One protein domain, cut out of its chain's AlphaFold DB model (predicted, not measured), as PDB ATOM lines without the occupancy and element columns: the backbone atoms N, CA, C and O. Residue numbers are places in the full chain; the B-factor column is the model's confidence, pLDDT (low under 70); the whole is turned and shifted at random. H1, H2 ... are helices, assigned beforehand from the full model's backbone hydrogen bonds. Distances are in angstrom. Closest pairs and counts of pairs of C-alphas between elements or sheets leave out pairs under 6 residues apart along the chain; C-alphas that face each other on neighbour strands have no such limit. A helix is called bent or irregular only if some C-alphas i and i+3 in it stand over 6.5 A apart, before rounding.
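AT A GLANCE: This is residues 244 to 369 of the 369 residues of an uncharacterized protein of Desulfobacterales bacterium (UniProt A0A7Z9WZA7). Picture two uneven layers of helices: H2, H5 and H8 form a row running nearly the same way, and the long H7, with the shorter H4 beside it, covers one side of that row, H7 packing on H5 and H8. H5, H7 and H8 make an up-and-down bundle, each running against the one before it; short H1 sits by the start of H5, H3 is near H5, H6 packs on the start of H7, and H9 makes a corner with the end of H8. The printed part has 126 residues with nine named helices, H1 to H9 in chain order, and no named strand: the class is all helix. The whole is compact, with a radius of gyration of the C-alphas of 14.1 A and spans of 43 by 35 by 21 A.

HOW THE PARTS SIT: Begin with H7, residues 315 to 335, a hub touching four helices. H8, residues 339 to 354, touches it at Tyr 330 and Ala 342, the closest C-alphas, 5.0 A apart; the two form a helical hairpin at a shallow tilt of 26 degrees. H5, residues 287 to 301, the other hub, touches H7 at a tilt of 34 degrees, only just shallow, opposite ways; the closest C-alphas, Ile 287 and Leu 329, are 6.5 A apart. H5 touches H8 the same way at 15 degrees, a shallow tilt, closest at C-alphas 301 and 352, 6.1 A. On H5 look also for H2, residues 253 to 263, which touches it at C-alphas 263 and 296, 6.3 A, the same way at a shallow tilt of 7 degrees. H4, residues 273 to 280, touches residues 318 to 325 of H7 alone, closest at C-alphas 280 and 325, 6.0 A. H6, residues 305 to 309, touches residues 315 to 319 of H7 alone, closest at C-alphas 308 and 316, 4.5 A. H1, residues 248 to 251, touches residues 288 to 292 of H5 alone, closest at C-alphas 251 and 289, 6.1 A. H3, residues 266 to 270, touches no helix but is near H5. H9, residues 360 to 365, and H8 only just touch, only at the corner, with 3 pairs of C-alphas within 8 A, the closest being 353 and 360, 6.3 A. Every O i to N i+4 pair is within hydrogen-bond range in H3, H4, H6, H7 and H8, against 5 of 7 in H2, 9 of 11 in H5 and 1 of 2 in H9; H1 is too short for such a pair.

IN THESE COORDINATES: Find C-alpha 315 at (-5.259, 35.518, -2.829); from there H7 runs 30.2 A to C-alpha 335 at (-24.815, 12.727, -6.085). H8 spans 22.5 A, H5 21.0 A and H2 15.4 A. H2 and H5 are irregular: C-alphas 254 and 257 are 7.6 A apart, and C-alphas 288 and 291 are 8.0 A apart.

THE WHOLE: The C-alphas of Glu 254 and Gln 369 are the two farthest apart, at 46.4 A. The printed part has no cut, and no link is long. Mean pLDDT of the printed part is 89.4; residues 359 to 369 are under 70.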
ATOM      1  N   PHE A 244     -19.212  40.319 -13.360       92.75
ATOM      2  CA  PHE A 244     -19.806  39.079 -12.855       92.75
ATOM      3  C   PHE A 244     -20.530  39.198 -11.507       92.75
ATOM      4  O   PHE A 244     -20.936  38.180 -10.951       92.75
ATOM      5  N   ARG A 245     -20.754  40.409 -10.969       88.06
ATOM      6  CA  ARG A 245     -21.698  40.593  -9.846       88.06
ATOM      7  C   ARG A 245     -23.102  40.119 -10.227       88.06
ATOM      8  O   ARG A 245     -23.835  39.619  -9.377       88.06
ATOM      9  N   ASN A 246     -23.461  40.237 -11.507       87.62
ATOM     10  CA  ASN A 246     -24.621  39.553 -12.051       87.62
ATOM     11  C   ASN A 246     -24.257  38.096 -12.381       87.62
ATOM     12  O   ASN A 246     -23.627  37.807 -13.399       87.62
ATOM     13  N   LYS A 247     -24.692  37.179 -11.516       90.19
ATOM     14  CA  LYS A 247     -24.411  35.740 -11.619       90.19
ATOM     15  C   LYS A 247     -24.962  35.095 -12.893       90.19
ATOM     16  O   LYS A 247     -24.420  34.078 -13.316       90.19
ATOM     17  N   ASN A 248     -25.969  35.700 -13.533       90.81
ATOM     18  CA  ASN A 248     -26.538  35.177 -14.775       90.81
ATOM     19  C   ASN A 248     -25.486  35.073 -15.885       90.81
ATOM     20  O   ASN A 248     -25.546  34.148 -16.681       90.81
ATOM     21  N   LEU A 249     -24.484  35.963 -15.896       92.56
ATOM     22  CA  LEU A 249     -23.388  35.916 -16.869       92.56
ATOM     23  C   LEU A 249     -22.463  34.703 -16.687       92.56
ATOM     24  O   LEU A 249     -21.722  34.371 -17.602       92.56
ATOM     25  N   ILE A 250     -22.460  34.073 -15.509       94.25
ATOM     26  CA  ILE A 250     -21.686  32.851 -15.253       94.25
ATOM     27  C   ILE A 250     -22.496  31.620 -15.668       94.25
ATOM     28  O   ILE A 250     -21.942  30.666 -16.201       94.25
ATOM     29  N   THR A 251     -23.804  31.627 -15.397       93.69
ATOM     30  CA  THR A 251     -24.673  30.456 -15.579       93.69
ATOM     31  C   THR A 251     -25.253  30.324 -16.980       93.69
ATOM     32  O   THR A 251     -25.689  29.239 -17.349       93.69
ATOM     33  N   ASP A 252     -25.335  31.419 -17.732       93.38
ATOM     34  CA  ASP A 252     -25.901  31.417 -19.076       93.38
ATOM     35  C   ASP A 252     -24.862  30.901 -20.099       93.38
ATOM     36  O   ASP A 252     -23.798  31.515 -20.253       93.38
ATOM     37  N   PRO A 253     -25.151  29.792 -20.815       91.88
ATOM     38  CA  PRO A 253     -24.238  29.211 -21.797       91.88
ATOM     39  C   PRO A 253     -23.799  30.171 -22.910       91.88
ATOM     40  O   PRO A 253     -22.717  29.981 -23.464       91.88
ATOM     41  N   GLU A 254     -24.582  31.215 -23.222       92.62
ATOM     42  CA  GLU A 254     -24.213  32.242 -24.213       92.62
ATOM     43  C   GLU A 254     -22.907  32.965 -23.833       92.62
ATOM     44  O   GLU A 254     -22.159  33.415 -24.703       92.62
ATOM     45  N   TYR A 255     -22.589  33.030 -22.538       95.44
ATOM     46  CA  TYR A 255     -21.399  33.698 -22.017       95.44
ATOM     47  C   TYR A 255     -20.258  32.738 -21.680       95.44
ATOM     48  O   TYR A 255     -19.187  33.205 -21.305       95.44
ATOM     49  N   ALA A 256     -20.421  31.419 -21.832       94.06
ATOM     50  CA  ALA A 256     -19.424  30.440 -21.386       94.06
ATOM     51  C   ALA A 256     -18.030  30.679 -22.003       94.06
ATOM     52  O   ALA A 256     -17.019  30.670 -21.298       94.06
ATOM     53  N   ALA A 257     -17.974  30.973 -23.307       95.50
ATOM     54  CA  ALA A 257     -16.720  31.314 -23.982       95.50
ATOM     55  C   ALA A 257     -16.114  32.619 -23.438       95.50
ATOM     56  O   ALA A 257     -14.928  32.676 -23.136       95.50
ATOM     57  N   PHE A 258     -16.940  33.648 -23.243       97.12
ATOM     58  CA  PHE A 258     -16.513  34.934 -22.689       97.12
ATOM     59  C   PHE A 258     -16.009  34.826 -21.242       97.12
ATOM     60  O   PHE A 258     -15.005  35.439 -20.889       97.12
ATOM     61  N   VAL A 259     -16.674  34.025 -20.408       97.25
ATOM     62  CA  VAL A 259     -16.250  33.710 -19.037       97.25
ATOM     63  C   VAL A 259     -14.870  33.064 -19.048       97.25
ATOM     64  O   VAL A 259     -13.997  33.466 -18.281       97.25
ATOM     65  N   LYS A 260     -14.649  32.095 -19.942       95.88
ATOM     66  CA  LYS A 260     -13.351  31.434 -20.091       95.88
ATOM     67  C   LYS A 260     -12.260  32.411 -20.537       95.88
ATOM     68  O   LYS A 260     -11.178  32.401 -19.955       95.88
ATOM     69  N   ASP A 261     -12.544  33.271 -21.515       97.12
ATOM     70  CA  ASP A 261     -11.615  34.320 -21.958       97.12
ATOM     71  C   ASP A 261     -11.255  35.268 -20.801       97.12
ATOM     72  O   ASP A 261     -10.082  35.577 -20.591       97.12
ATOM     73  N   TYR A 262     -12.249  35.669 -20.001       97.50
ATOM     74  CA  TYR A 262     -12.048  36.521 -18.831       97.50
ATOM     75  C   TYR A 262     -11.165  35.858 -17.775       97.50
ATOM     76  O   TYR A 262     -10.201  36.476 -17.332       97.50
ATOM     77  N   ILE A 263     -11.445  34.613 -17.383       97.12
ATOM     78  CA  ILE A 263     -10.654  33.901 -16.364       97.12
ATOM     79  C   ILE A 263      -9.180  33.785 -16.784       97.12
ATOM     80  O   ILE A 263      -8.285  33.911 -15.951       97.12
ATOM     81  N   ASN A 264      -8.923  33.618 -18.083       95.88
ATOM     82  CA  ASN A 264      -7.573  33.513 -18.640       95.88
ATOM     83  C   ASN A 264      -6.867  34.865 -18.857       95.88
ATOM     84  O   ASN A 264      -5.776  34.901 -19.425       95.88
ATOM     85  N   SER A 265      -7.476  35.979 -18.448       97.19
ATOM     86  CA  SER A 265      -6.973  37.324 -18.724       97.19
ATOM     87  C   SER A 265      -6.260  37.990 -17.549       97.19
ATOM     88  O   SER A 265      -6.458  37.656 -16.377       97.19
ATOM     89  N   GLN A 266      -5.492  39.032 -17.865       96.50
ATOM     90  CA  GLN A 266      -4.848  39.907 -16.894       96.50
ATOM     91  C   GLN A 266      -5.874  40.613 -15.986       96.50
ATOM     92  O   GLN A 266      -5.609  40.795 -14.800       96.50
ATOM     93  N   ALA A 267      -7.062  40.963 -16.499       96.81
ATOM     94  CA  ALA A 267      -8.127  41.581 -15.704       96.81
ATOM     95  C   ALA A 267      -8.621  40.666 -14.569       96.81
ATOM     96  O   ALA A 267      -8.803  41.128 -13.440       96.81
ATOM     97  N   PHE A 268      -8.786  39.364 -14.826       96.12
ATOM     98  CA  PHE A 268      -9.080  38.394 -13.765       96.12
ATOM     99  C   PHE A 268      -7.896  38.245 -12.807       96.12
ATOM    100  O   PHE A 268      -8.077  38.203 -11.590       96.12
ATOM    101  N   ALA A 269      -6.675  38.220 -13.345       94.12
ATOM    102  CA  ALA A 269      -5.466  38.080 -12.546       94.12
ATOM    103  C   ALA A 269      -5.188  39.273 -11.609       94.12
ATOM    104  O   ALA A 269      -4.465  39.113 -10.621       94.12
ATOM    105  N   ASP A 270      -5.725  40.457 -11.906       93.12
ATOM    106  CA  ASP A 270      -5.629  41.653 -11.065       93.12
ATOM    107  C   ASP A 270      -6.614  41.614  -9.883       93.12
ATOM    108  O   ASP A 270      -6.255  41.958  -8.744       93.12
ATOM    109  N   ASP A 271      -7.856  41.185 -10.134       91.06
ATOM    110  CA  ASP A 271      -8.896  41.063  -9.112       91.06
ATOM    111  C   ASP A 271      -9.919  39.943  -9.392       91.06
ATOM    112  O   ASP A 271     -11.003  40.207  -9.922       91.06
ATOM    113  N   PRO A 272      -9.644  38.706  -8.943       92.88
ATOM    114  CA  PRO A 272     -10.582  37.606  -9.116       92.88
ATOM    115  C   PRO A 272     -11.740  37.617  -8.093       92.88
ATOM    116  O   PRO A 272     -12.609  36.745  -8.137       92.88
ATOM    117  N   ASP A 273     -11.758  38.554  -7.131       90.25
ATOM    118  CA  ASP A 273     -12.556  38.453  -5.897       90.25
ATOM    119  C   ASP A 273     -14.054  38.415  -6.185       90.25
ATOM    120  O   ASP A 273     -14.758  37.516  -5.727       90.25
ATOM    121  N   HIS A 274     -14.535  39.333  -7.025       90.69
ATOM    122  CA  HIS A 274     -15.944  39.372  -7.400       90.69
ATOM    123  C   HIS A 274     -16.397  38.100  -8.122       90.69
ATOM    124  O   HIS A 274     -17.507  37.638  -7.873       90.69
ATOM    125  N   PHE A 275     -15.554  37.512  -8.975       94.88
ATOM    126  CA  PHE A 275     -15.900  36.283  -9.689       94.88
ATOM    127  C   PHE A 275     -15.997  35.086  -8.733       94.88
ATOM    128  O   PHE A 275     -16.996  34.367  -8.732       94.88
ATOM    129  N   VAL A 276     -14.993  34.915  -7.865       94.81
ATOM    130  CA  VAL A 276     -14.959  33.841  -6.857       94.81
ATOM    131  C   VAL A 276     -16.129  33.965  -5.880       94.81
ATOM    132  O   VAL A 276     -16.768  32.967  -5.546       94.81
ATOM    133  N   TRP A 277     -16.449  35.182  -5.433       92.62
ATOM    134  CA  TRP A 277     -17.621  35.426  -4.593       92.62
ATOM    135  C   TRP A 277     -18.926  35.077  -5.297       92.62
ATOM    136  O   TRP A 277     -19.771  34.416  -4.693       92.62
ATOM    137  N   SER A 278     -19.079  35.468  -6.563       94.12
ATOM    138  CA  SER A 278     -20.265  35.127  -7.344       94.12
ATOM    139  C   SER A 278     -20.440  33.617  -7.477       94.12
ATOM    140  O   SER A 278     -21.547  33.145  -7.236       94.12
ATOM    141  N   LEU A 279     -19.368  32.861  -7.756       94.94
ATOM    142  CA  LEU A 279     -19.399  31.391  -7.775       94.94
ATOM    143  C   LEU A 279     -19.799  30.800  -6.420       94.94
ATOM    144  O   LEU A 279     -20.651  29.915  -6.358       94.94
ATOM    145  N   LYS A 280     -19.207  31.296  -5.326       93.44
ATOM    146  CA  LYS A 280     -19.509  30.815  -3.971       93.44
ATOM    147  C   LYS A 280     -20.992  30.965  -3.635       93.44
ATOM    148  O   LYS A 280     -21.582  30.066  -3.041       93.44
ATOM    149  N   ASP A 281     -21.566  32.101  -4.012       93.44
ATOM    150  CA  ASP A 281     -22.935  32.490  -3.683       93.44
ATOM    151  C   ASP A 281     -23.963  32.024  -4.736       93.44
ATOM    152  O   ASP A 281     -25.140  32.383  -4.666       93.44
ATOM    153  N   LEU A 282     -23.556  31.244  -5.748       94.12
ATOM    154  CA  LEU A 282     -24.497  30.605  -6.671       94.12
ATOM    155  C   LEU A 282     -25.385  29.619  -5.906       94.12
ATOM    156  O   LEU A 282     -24.894  28.704  -5.239       94.12
ATOM    157  N   ALA A 283     -26.700  29.777  -6.038       90.88
ATOM    158  CA  ALA A 283     -27.675  28.815  -5.538       90.88
ATOM    159  C   ALA A 283     -27.796  27.617  -6.499       90.88
ATOM    160  O   ALA A 283     -27.642  27.772  -7.707       90.88
ATOM    161  N   GLY A 284     -28.104  26.427  -5.973       92.06
ATOM    162  CA  GLY A 284     -28.389  25.238  -6.790       92.06
ATOM    163  C   GLY A 284     -27.162  24.409  -7.196       92.06
ATOM    164  O   GLY A 284     -26.189  24.310  -6.444       92.06
ATOM    165  N   SER A 285     -27.237  23.743  -8.350       94.50
ATOM    166  CA  SER A 285     -26.154  22.885  -8.858       94.50
ATOM    167  C   SER A 285     -25.051  23.725  -9.510       94.50
ATOM    168  O   SER A 285     -25.335  24.639 -10.281       94.50
ATOM    169  N   LEU A 286     -23.794  23.414  -9.196       96.69
ATOM    170  CA  LEU A 286     -22.601  23.988  -9.819       96.69
ATOM    171  C   LEU A 286     -22.166  23.207 -11.064       96.69
ATOM    172  O   LEU A 286     -21.296  23.679 -11.790       96.69
ATOM    173  N   ILE A 287     -22.767  22.044 -11.338       96.38
ATOM    174  CA  ILE A 287     -22.417  21.212 -12.499       96.38
ATOM    175  C   ILE A 287     -22.499  21.989 -13.825       96.38
ATOM    176  O   ILE A 287     -21.550  21.889 -14.602       96.38
ATOM    177  N   PRO A 288     -23.527  22.826 -14.090       95.12
ATOM    178  CA  PRO A 288     -23.590  23.602 -15.332       95.12
ATOM    179  C   PRO A 288     -22.446  24.608 -15.513       95.12
ATOM    180  O   PRO A 288     -22.195  25.052 -16.627       95.12
ATOM    181  N   VAL A 289     -21.762  24.981 -14.428       96.44
ATOM    182  CA  VAL A 289     -20.653  25.948 -14.424       96.44
ATOM    183  C   VAL A 289     -19.322  25.300 -14.026       96.44
ATOM    184  O   VAL A 289     -18.372  26.008 -13.687       96.44
ATOM    185  N   ALA A 290     -19.233  23.966 -14.067       96.94
ATOM    186  CA  ALA A 290     -18.052  23.211 -13.647       96.94
ATOM    187  C   ALA A 290     -16.782  23.666 -14.381       96.94
ATOM    188  O   ALA A 290     -15.757  23.900 -13.746       96.94
ATOM    189  N   ASP A 291     -16.867  23.902 -15.693       96.25
ATOM    190  CA  ASP A 291     -15.733  24.370 -16.497       96.25
ATOM    191  C   ASP A 291     -15.193  25.728 -16.028       96.25
ATOM    192  O   ASP A 291     -13.981  25.940 -16.008       96.25
ATOM    193  N   ALA A 292     -16.070  26.640 -15.595       97.06
ATOM    194  CA  ALA A 292     -15.651  27.922 -15.034       97.06
ATOM    195  C   ALA A 292     -14.961  27.737 -13.674       97.06
ATOM    196  O   ALA A 292     -13.952  28.387 -13.405       97.06
ATOM    197  N   VAL A 293     -15.464  26.826 -12.830       97.75
ATOM    198  CA  VAL A 293     -14.819  26.469 -11.554       97.75
ATOM    199  C   VAL A 293     -13.420  25.904 -11.805       97.75
ATOM    200  O   VAL A 293     -12.460  26.359 -11.182       97.75
ATOM    201  N   PHE A 294     -13.284  24.964 -12.743       97.62
ATOM    202  CA  PHE A 294     -11.997  24.363 -13.089       97.62
ATOM    203  C   PHE A 294     -11.014  25.385 -13.656       97.62
ATOM    204  O   PHE A 294      -9.880  25.441 -13.187       97.62
ATOM    205  N   ALA A 295     -11.454  26.252 -14.571       97.06
ATOM    206  CA  ALA A 295     -10.607  27.299 -15.136       97.06
ATOM    207  C   ALA A 295     -10.068  28.257 -14.057       97.06
ATOM    208  O   ALA A 295      -8.892  28.618 -14.075       97.06
ATOM    209  N   VAL A 296     -10.894  28.634 -13.073       97.12
ATOM    210  CA  VAL A 296     -10.439  29.462 -11.943       97.12
ATOM    211  C   VAL A 296      -9.386  28.733 -11.108       97.12
ATOM    212  O   VAL A 296      -8.372  29.324 -10.732       97.12
ATOM    213  N   CYS A 297      -9.601  27.451 -10.814       96.19
ATOM    214  CA  CYS A 297      -8.631  26.649 -10.078       96.19
ATOM    215  C   CYS A 297      -7.299  26.516 -10.839       96.19
ATOM    216  O   CYS A 297      -6.224  26.685 -10.259       96.19
ATOM    217  N   GLU A 298      -7.346  26.277 -12.144       95.62
ATOM    218  CA  GLU A 298      -6.156  26.224 -12.996       95.62
ATOM    219  C   GLU A 298      -5.406  27.562 -12.991       95.62
ATOM    220  O   GLU A 298      -4.186  27.580 -12.809       95.62
ATOM    221  N   ALA A 299      -6.119  28.691 -13.076       95.75
ATOM    222  CA  ALA A 299      -5.524  30.022 -12.967       95.75
ATOM    223  C   ALA A 299      -4.833  30.243 -11.606       95.75
ATOM    224  O   ALA A 299      -3.718  30.769 -11.560       95.75
ATOM    225  N   PHE A 300      -5.437  29.786 -10.499       94.56
ATOM    226  CA  PHE A 300      -4.805  29.818  -9.172       94.56
ATOM    227  C   PHE A 300      -3.570  28.931  -9.051       94.56
ATOM    228  O   PHE A 300      -2.648  29.274  -8.314       94.56
ATOM    229  N   SER A 301      -3.531  27.828  -9.790       93.00
ATOM    230  CA  SER A 301      -2.415  26.879  -9.771       93.00
ATOM    231  C   SER A 301      -1.255  27.286 -10.674       93.00
ATOM    232  O   SER A 301      -0.159  26.757 -10.524       93.00
ATOM    233  N   THR A 302      -1.492  28.218 -11.600       91.81
ATOM    234  CA  THR A 302      -0.527  28.630 -12.622       91.81
ATOM    235  C   THR A 302      -0.245  30.131 -12.530       91.81
ATOM    236  O   THR A 302       0.608  30.553 -11.753       91.81
ATOM    237  N   ALA A 303      -0.987  30.963 -13.265       91.00
ATOM    238  CA  ALA A 303      -0.753  32.401 -13.393       91.00
ATOM    239  C   ALA A 303      -0.781  33.165 -12.055       91.00
ATOM    240  O   ALA A 303      -0.120  34.194 -11.912       91.00
ATOM    241  N   LEU A 304      -1.537  32.676 -11.070       92.62
ATOM    242  CA  LEU A 304      -1.680  33.304  -9.754       92.62
ATOM    243  C   LEU A 304      -0.975  32.542  -8.629       92.62
ATOM    244  O   LEU A 304      -1.090  32.957  -7.476       92.62
ATOM    245  N   GLN A 305      -0.226  31.482  -8.943       91.75
ATOM    246  CA  GLN A 305       0.392  30.586  -7.962       91.75
ATOM    247  C   GLN A 305       1.168  31.353  -6.887       91.75
ATOM    248  O   GLN A 305       0.864  31.231  -5.700       91.75
ATOM    249  N   GLU A 306       2.106  32.210  -7.290       90.06
ATOM    250  CA  GLU A 306       2.921  32.993  -6.354       90.06
ATOM    251  C   GLU A 306       2.078  33.948  -5.502       90.06
ATOM    252  O   GLU A 306       2.278  34.042  -4.292       90.06
ATOM    253  N   LYS A 307       1.048  34.579  -6.083       90.19
ATOM    254  CA  LYS A 307       0.137  35.444  -5.318       90.19
ATOM    255  C   LYS A 307      -0.626  34.650  -4.258       90.19
ATOM    256  O   LYS A 307      -0.813  35.137  -3.150       90.19
ATOM    257  N   THR A 308      -1.040  33.415  -4.555       88.44
ATOM    258  CA  THR A 308      -1.736  32.563  -3.571       88.44
ATOM    259  C   THR A 308      -0.847  32.105  -2.416       88.44
ATOM    260  O   THR A 308      -1.383  31.675  -1.396       88.44
ATOM    261  N   ARG A 309       0.481  32.205  -2.551       86.44
ATOM    262  CA  ARG A 309       1.466  31.888  -1.505       86.44
ATOM    263  C   ARG A 309       1.860  33.113  -0.676       86.44
ATOM    264  O   ARG A 309       2.363  32.960   0.435       86.44
ATOM    265  N   ASP A 310       1.606  34.314  -1.188       87.50
ATOM    266  CA  ASP A 310       1.861  35.566  -0.483       87.50
ATOM    267  C   ASP A 310       0.795  35.838   0.591       87.50
ATOM    268  O   ASP A 310      -0.350  36.202   0.296       87.50
ATOM    269  N   ILE A 311       1.208  35.691   1.853       78.38
ATOM    270  CA  ILE A 311       0.389  35.869   3.062       78.38
ATOM    271  C   ILE A 311      -0.089  37.320   3.223       78.38
ATOM    272  O   ILE A 311      -1.144  37.547   3.816       78.38
ATOM    273  N   GLY A 312       0.655  38.298   2.697       81.81
ATOM    274  CA  GLY A 312       0.268  39.708   2.741       81.81
ATOM    275  C   GLY A 312      -0.864  40.058   1.773       81.81
ATOM    276  O   GLY A 312      -1.422  41.154   1.841       81.81
ATOM    277  N   SER A 313      -1.222  39.135   0.879       85.56
ATOM    278  CA  SER A 313      -2.223  39.347  -0.157       85.56
ATOM    279  C   SER A 313      -3.577  38.707   0.184       85.56
ATOM    280  O   SER A 313      -3.718  37.865   1.069       85.56
ATOM    281  N   ARG A 314      -4.615  39.077  -0.574       85.38
ATOM    282  CA  ARG A 314      -5.963  38.481  -0.470       85.38
ATOM    283  C   ARG A 314      -6.097  37.100  -1.130       85.38
ATOM    284  O   ARG A 314      -7.073  36.395  -0.880       85.38
ATOM    285  N   TYR A 315      -5.150  36.708  -1.979       89.38
ATOM    286  CA  TYR A 315      -5.259  35.518  -2.829       89.38
ATOM    287  C   TYR A 315      -5.291  34.187  -2.054       89.38
ATOM    288  O   TYR A 315      -6.096  33.335  -2.434       89.38
ATOM    289  N   PRO A 316      -4.544  33.986  -0.945       88.56
ATOM    290  CA  PRO A 316      -4.681  32.777  -0.128       88.56
ATOM    291  C   PRO A 316      -6.111  32.560   0.388       88.56
ATOM    292  O   PRO A 316      -6.613  31.435   0.400       88.56
ATOM    293  N   HIS A 317      -6.803  33.637   0.781       87.31
ATOM    294  CA  HIS A 317      -8.195  33.557   1.231       87.31
ATOM    295  C   HIS A 317      -9.138  33.146   0.092       87.31
ATOM    296  O   HIS A 317     -10.077  32.378   0.299       87.31
ATOM    297  N   MET A 318      -8.881  33.632  -1.121       89.31
ATOM    298  CA  MET A 318      -9.666  33.283  -2.303       89.31
ATOM    299  C   MET A 318      -9.430  31.839  -2.750       89.31
ATOM    300  O   MET A 318     -10.395  31.146  -3.064       89.31
ATOM    301  N   ALA A 319      -8.187  31.357  -2.687       90.50
ATOM    302  CA  ALA A 319      -7.866  29.949  -2.903       90.50
ATOM    303  C   ALA A 319      -8.645  29.045  -1.930       90.50
ATOM    304  O   ALA A 319      -9.282  28.088  -2.359       90.50
ATOM    305  N   ALA A 320      -8.707  29.408  -0.642       88.88
ATOM    306  CA  ALA A 320      -9.503  28.670   0.342       88.88
ATOM    307  C   ALA A 320     -11.010  28.668   0.013       88.88
ATOM    308  O   ALA A 320     -11.680  27.645   0.170       88.88
ATOM    309  N   LYS A 321     -11.562  29.788  -0.487       92.25
ATOM    310  CA  LYS A 321     -12.946  29.808  -0.997       92.25
ATOM    311  C   LYS A 321     -13.114  28.841  -2.172       92.25
ATOM    312  O   LYS A 321     -14.095  28.100  -2.184       92.25
ATOM    313  N   MET A 322     -12.174  28.808  -3.116       94.62
ATOM    314  CA  MET A 322     -12.229  27.871  -4.242       94.62
ATOM    315  C   MET A 322     -12.177  26.414  -3.802       94.62
ATOM    316  O   MET A 322     -12.933  25.621  -4.348       94.62
ATOM    317  N   THR A 323     -11.403  26.063  -2.771       92.19
ATOM    318  CA  THR A 323     -11.429  24.707  -2.198       92.19
ATOM    319  C   THR A 323     -12.835  24.325  -1.729       92.19
ATOM    320  O   THR A 323     -13.305  23.235  -2.043       92.19
ATOM    321  N   SER A 324     -13.551  25.231  -1.048       92.56
ATOM    322  CA  SER A 324     -14.943  24.963  -0.643       92.56
ATOM    323  C   SER A 324     -15.921  24.861  -1.821       92.56
ATOM    324  O   SER A 324     -16.825  24.031  -1.792       92.56
ATOM    325  N   ILE A 325     -15.731  25.666  -2.873       96.56
ATOM    326  CA  ILE A 325     -16.540  25.588  -4.102       96.56
ATOM    327  C   ILE A 325     -16.297  24.246  -4.805       96.56
ATOM    328  O   ILE A 325     -17.247  23.598  -5.237       96.56
ATOM    329  N   LEU A 326     -15.037  23.818  -4.881       96.75
ATOM    330  CA  LEU A 326     -14.630  22.571  -5.515       96.75
ATOM    331  C   LEU A 326     -15.170  21.344  -4.770       96.75
ATOM    332  O   LEU A 326     -15.664  20.426  -5.415       96.75
ATOM    333  N   LEU A 327     -15.154  21.360  -3.431       95.50
ATOM    334  CA  LEU A 327     -15.770  20.314  -2.609       95.50
ATOM    335  C   LEU A 327     -17.273  20.202  -2.865       95.50
ATOM    336  O   LEU A 327     -17.768  19.112  -3.134       95.50
ATOM    337  N   ARG A 328     -17.988  21.332  -2.865       97.44
ATOM    338  CA  ARG A 328     -19.420  21.350  -3.186       97.44
ATOM    339  C   ARG A 328     -19.694  20.802  -4.590       97.44
ATOM    340  O   ARG A 328     -20.650  20.054  -4.769       97.44
ATOM    341  N   LEU A 329     -18.880  21.172  -5.583       98.31
ATOM    342  CA  LEU A 329     -19.011  20.659  -6.951       98.31
ATOM    343  C   LEU A 329     -18.786  19.141  -7.003       98.31
ATOM    344  O   LEU A 329     -19.564  18.438  -7.643       98.31
ATOM    345  N   TYR A 330     -17.771  18.635  -6.300       98.19
ATOM    346  CA  TYR A 330     -17.488  17.204  -6.199       98.19
ATOM    347  C   TYR A 330     -18.654  16.428  -5.567       98.19
ATOM    348  O   TYR A 330     -19.101  15.430  -6.129       98.19
ATOM    349  N   GLU A 331     -19.189  16.901  -4.439       97.69
ATOM    350  CA  GLU A 331     -20.334  16.278  -3.759       97.69
ATOM    351  C   GLU A 331     -21.576  16.223  -4.663       97.69
ATOM    352  O   GLU A 331     -22.246  15.192  -4.744       97.69
ATOM    353  N   GLN A 332     -21.858  17.309  -5.390       97.69
ATOM    354  CA  GLN A 332     -22.960  17.361  -6.355       97.69
ATOM    355  C   GLN A 332     -22.736  16.396  -7.527       97.69
ATOM    356  O   GLN A 332     -23.649  15.657  -7.893       97.69
ATOM    357  N   ALA A 333     -21.520  16.346  -8.074       97.88
ATOM    358  CA  ALA A 333     -21.166  15.431  -9.154       97.88
ATOM    359  C   ALA A 333     -21.302  13.959  -8.734       97.88
ATOM    360  O   ALA A 333     -21.852  13.159  -9.491       97.88
ATOM    361  N   GLN A 334     -20.882  13.603  -7.517       96.81
ATOM    362  CA  GLN A 334     -21.089  12.266  -6.949       96.81
ATOM    363  C   GLN A 334     -22.580  11.940  -6.785       96.81
ATOM    364  O   GLN A 334     -23.028  10.869  -7.198       96.81
ATOM    365  N   GLY A 335     -23.365  12.879  -6.244       95.56
ATOM    366  CA  GLY A 335     -24.815  12.727  -6.085       95.56
ATOM    367  C   GLY A 335     -25.552  12.498  -7.410       95.56
ATOM    368  O   GLY A 335     -26.464  11.674  -7.473       95.56
ATOM    369  N   GLU A 336     -25.118  13.164  -8.482       95.94
ATOM    370  CA  GLU A 336     -25.662  13.008  -9.838       95.94
ATOM    371  C   GLU A 336     -24.995  11.876 -10.650       95.94
ATOM    372  O   GLU A 336     -25.355  11.649 -11.804       95.94
ATOM    373  N   ARG A 337     -24.048  11.128 -10.060       95.88
ATOM    374  CA  ARG A 337     -23.248  10.078 -10.729       95.88
ATOM    375  C   ARG A 337     -22.493  10.577 -11.971       95.88
ATOM    376  O   ARG A 337     -22.245   9.815 -12.905       95.88
ATOM    377  N   ASN A 338     -22.100  11.846 -11.971       96.38
ATOM    378  CA  ASN A 338     -21.266  12.448 -13.002       96.38
ATOM    379  C   ASN A 338     -19.782  12.201 -12.683       96.38
ATOM    380  O   ASN A 338     -19.096  13.059 -12.122       96.38
ATOM    381  N   SER A 339     -19.292  11.006 -13.029       95.88
ATOM    382  CA  SER A 339     -17.905  10.606 -12.753       95.88
ATOM    383  C   SER A 339     -16.888  11.529 -13.419       95.88
ATOM    384  O   SER A 339     -15.879  11.850 -12.812       95.88
ATOM    385  N   GLN A 340     -17.179  12.041 -14.619       97.56
ATOM    386  CA  GLN A 340     -16.271  12.934 -15.341       97.56
ATOM    387  C   GLN A 340     -15.967  14.216 -14.552       97.56
ATOM    388  O   GLN A 340     -14.805  14.605 -14.427       97.56
ATOM    389  N   VAL A 341     -16.997  14.878 -14.013       97.69
ATOM    390  CA  VAL A 341     -16.818  16.093 -13.201       97.69
ATOM    391  C   VAL A 341     -16.177  15.749 -11.858       97.69
ATOM    392  O   VAL A 341     -15.263  16.454 -11.433       97.69
ATOM    393  N   ALA A 342     -16.597  14.655 -11.216       97.56
ATOM    394  CA  ALA A 342     -16.038  14.230  -9.935       97.56
ATOM    395  C   ALA A 342     -14.533  13.917 -10.033       97.56
ATOM    396  O   ALA A 342     -13.747  14.444  -9.246       97.56
ATOM    397  N   ASP A 343     -14.117  13.149 -11.041       97.81
ATOM    398  CA  ASP A 343     -12.712  12.829 -11.303       97.81
ATOM    399  C   ASP A 343     -11.919  14.099 -11.625       97.81
ATOM    400  O   ASP A 343     -10.779  14.270 -11.184       97.81
ATOM    401  N   ARG A 344     -12.514  15.049 -12.361       98.06
ATOM    402  CA  ARG A 344     -11.862  16.336 -12.631       98.06
ATOM    403  C   ARG A 344     -11.667  17.161 -11.358       98.06
ATOM    404  O   ARG A 344     -10.618  17.786 -11.229       98.06
ATOM    405  N   CYS A 345     -12.599  17.128 -10.405       98.00
ATOM    406  CA  CYS A 345     -12.404  17.764  -9.101       98.00
ATOM    407  C   CYS A 345     -11.210  17.173  -8.338       98.00
ATOM    408  O   CYS A 345     -10.409  17.943  -7.813       98.00
ATOM    409  N   LEU A 346     -11.060  15.841  -8.325       96.44
ATOM    410  CA  LEU A 346      -9.923  15.168  -7.676       96.44
ATOM    411  C   LEU A 346      -8.588  15.602  -8.294       96.44
ATOM    412  O   LEU A 346      -7.698  16.052  -7.579       96.44
ATOM    413  N   ASN A 347      -8.502  15.600  -9.629       97.19
ATOM    414  CA  ASN A 347      -7.309  16.062 -10.345       97.19
ATOM    415  C   ASN A 347      -6.934  17.517  -9.998       97.19
ATOM    416  O   ASN A 347      -5.758  17.869  -9.950       97.19
ATOM    417  N   ILE A 348      -7.923  18.387  -9.766       96.38
ATOM    418  CA  ILE A 348      -7.672  19.775  -9.363       96.38
ATOM    419  C   ILE A 348      -7.208  19.865  -7.901       96.38
ATOM    420  O   ILE A 348      -6.380  20.722  -7.588       96.38
ATOM    421  N   TRP A 349      -7.693  19.004  -7.000       93.94
ATOM    422  CA  TRP A 349      -7.152  18.930  -5.638       93.94
ATOM    423  C   TRP A 349      -5.688  18.497  -5.629       93.94
ATOM    424  O   TRP A 349      -4.887  19.138  -4.945       93.94
ATOM    425  N   ASP A 350      -5.332  17.493  -6.430       93.38
ATOM    426  CA  ASP A 350      -3.940  17.071  -6.605       93.38
ATOM    427  C   ASP A 350      -3.096  18.235  -7.138       93.38
ATOM    428  O   ASP A 350      -2.065  18.581  -6.557       93.38
ATOM    429  N   LEU A 351      -3.599  18.948  -8.152       93.38
ATOM    430  CA  LEU A 351      -2.942  20.130  -8.706       93.38
ATOM    431  C   LEU A 351      -2.724  21.230  -7.652       93.38
ATOM    432  O   LEU A 351      -1.656  21.842  -7.616       93.38
ATOM    433  N   PHE A 352      -3.711  21.497  -6.791       92.44
ATOM    434  CA  PHE A 352      -3.586  22.469  -5.699       92.44
ATOM    435  C   PHE A 352      -2.518  22.052  -4.690       92.44
ATOM    436  O   PHE A 352      -1.770  22.906  -4.202       92.44
ATOM    437  N   PHE A 353      -2.448  20.758  -4.375       89.25
ATOM    438  CA  PHE A 353      -1.467  20.199  -3.457       89.25
ATOM    439  C   PHE A 353      -0.047  20.296  -4.028       89.25
ATOM    440  O   PHE A 353       0.831  20.887  -3.392       89.25
ATOM    441  N   GLU A 354       0.161  19.813  -5.254       91.50
ATOM    442  CA  GLU A 354       1.440  19.872  -5.974       91.50
ATOM    443  C   GLU A 354       1.945  21.312  -6.102       91.50
ATOM    444  O   GLU A 354       3.102  21.620  -5.796       91.50
ATOM    445  N   ASN A 355       1.047  22.229  -6.470       90.31
ATOM    446  CA  ASN A 355       1.370  23.636  -6.662       90.31
ATOM    447  C   ASN A 355       1.312  24.465  -5.384       90.31
ATOM    448  O   ASN A 355       1.522  25.678  -5.461       90.31
ATOM    449  N   ARG A 356       1.088  23.860  -4.211       86.75
ATOM    450  CA  ARG A 356       1.018  24.553  -2.912       86.75
ATOM    451  C   ARG A 356       0.135  25.807  -2.974       86.75
ATOM    452  O   ARG A 356       0.548  26.884  -2.544       86.75
ATOM    453  N   VAL A 357      -1.037  25.675  -3.592       85.25
ATOM    454  CA  VAL A 357      -1.991  26.774  -3.769       85.25
ATOM    455  C   VAL A 357      -2.625  27.093  -2.419       85.25
ATOM    456  O   VAL A 357      -3.193  26.217  -1.758       85.25
ATOM    457  N   GLY A 358      -2.524  28.354  -1.994       73.50
ATOM    458  CA  GLY A 358      -3.034  28.801  -0.699       73.50
ATOM    459  C   GLY A 358      -2.418  28.042   0.483       73.50
ATOM    460  O   GLY A 358      -1.233  27.718   0.498       73.50
ATOM    461  N   ARG A 359      -3.246  27.740   1.491       66.94
ATOM    462  CA  ARG A 359      -2.847  26.973   2.684       66.94
ATOM    463  C   ARG A 359      -3.243  25.496   2.628       66.94
ATOM    464  O   ARG A 359      -3.450  24.893   3.675       66.94
ATOM    465  N   THR A 360      -3.379  24.896   1.446       57.03
ATOM    466  CA  THR A 360      -3.867  23.504   1.322       57.03
ATOM    467  C   THR A 360      -3.039  22.518   2.169       57.03
ATOM    468  O   THR A 360      -3.601  21.596   2.742       57.03
ATOM    469  N   ILE A 361      -1.748  22.799   2.397       51.50
ATOM    470  CA  ILE A 361      -0.860  22.036   3.300       51.50
ATOM    471  C   ILE A 361      -1.280  22.101   4.788       51.50
ATOM    472  O   ILE A 361      -1.052  21.149   5.533       51.50
ATOM    473  N   GLU A 362      -1.877  23.201   5.257       53.41
ATOM    474  CA  GLU A 362      -2.324  23.332   6.655       53.41
ATOM    475  C   GLU A 362      -3.641  22.585   6.916       53.41
ATOM    476  O   GLU A 362      -3.827  22.056   8.009       53.41
ATOM    477  N   LEU A 363      -4.527  22.492   5.916       47.88
ATOM    478  CA  LEU A 363      -5.796  21.762   6.034       47.88
ATOM    479  C   LEU A 363      -5.580  20.247   6.137       47.88
ATOM    480  O   LEU A 363      -6.255  19.601   6.931       47.88
ATOM    481  N   THR A 364      -4.612  19.679   5.410       47.09
ATOM    482  CA  THR A 364      -4.296  18.243   5.503       47.09
ATOM    483  C   THR A 364      -3.697  17.874   6.862       47.09
ATOM    484  O   THR A 364      -4.059  16.851   7.431       47.09
ATOM    485  N   ARG A 365      -2.868  18.748   7.455       41.28
ATOM    486  CA  ARG A 365      -2.316  18.539   8.810       41.28
ATOM    487  C   ARG A 365      -3.370  18.547   9.918       41.28
ATOM    488  O   ARG A 365      -3.123  17.976  10.973       41.28
ATOM    489  N   ALA A 366      -4.513  19.193   9.696       43.25
ATOM    490  CA  ALA A 366      -5.626  19.212  10.644       43.25
ATOM    491  C   ALA A 366      -6.543  17.979  10.534       43.25
ATOM    492  O   ALA A 366      -7.365  17.772  11.415       43.25
ATOM    493  N   ILE A 367      -6.423  17.186   9.461       42.03
ATOM    494  CA  ILE A 367      -7.169  15.928   9.263       42.03
ATOM    495  C   ILE A 367      -6.366  14.723   9.797       42.03
ATOM    496  O   ILE A 367      -6.931  13.668  10.068       42.03
ATOM    497  N   GLU A 368      -5.053  14.885   9.983       37.22
ATOM    498  CA  GLU A 368      -4.147  13.880  10.564       37.22
ATOM    499  C   GLU A 368      -4.001  13.978  12.103       37.22
ATOM    500  O   GLU A 368      -3.203  13.243  12.687       37.22
ATOM    501  N   GLN A 369      -4.757  14.868  12.760       34.91
ATOM    502  CA  GLN A 369      -4.888  14.979  14.224       34.91
ATOM    503  C   GLN A 369      -6.317  14.652  14.643       34.91
ATOM    504  O   GLN A 369      -6.469  14.029  15.720       34.91
TER     505      GLN A 369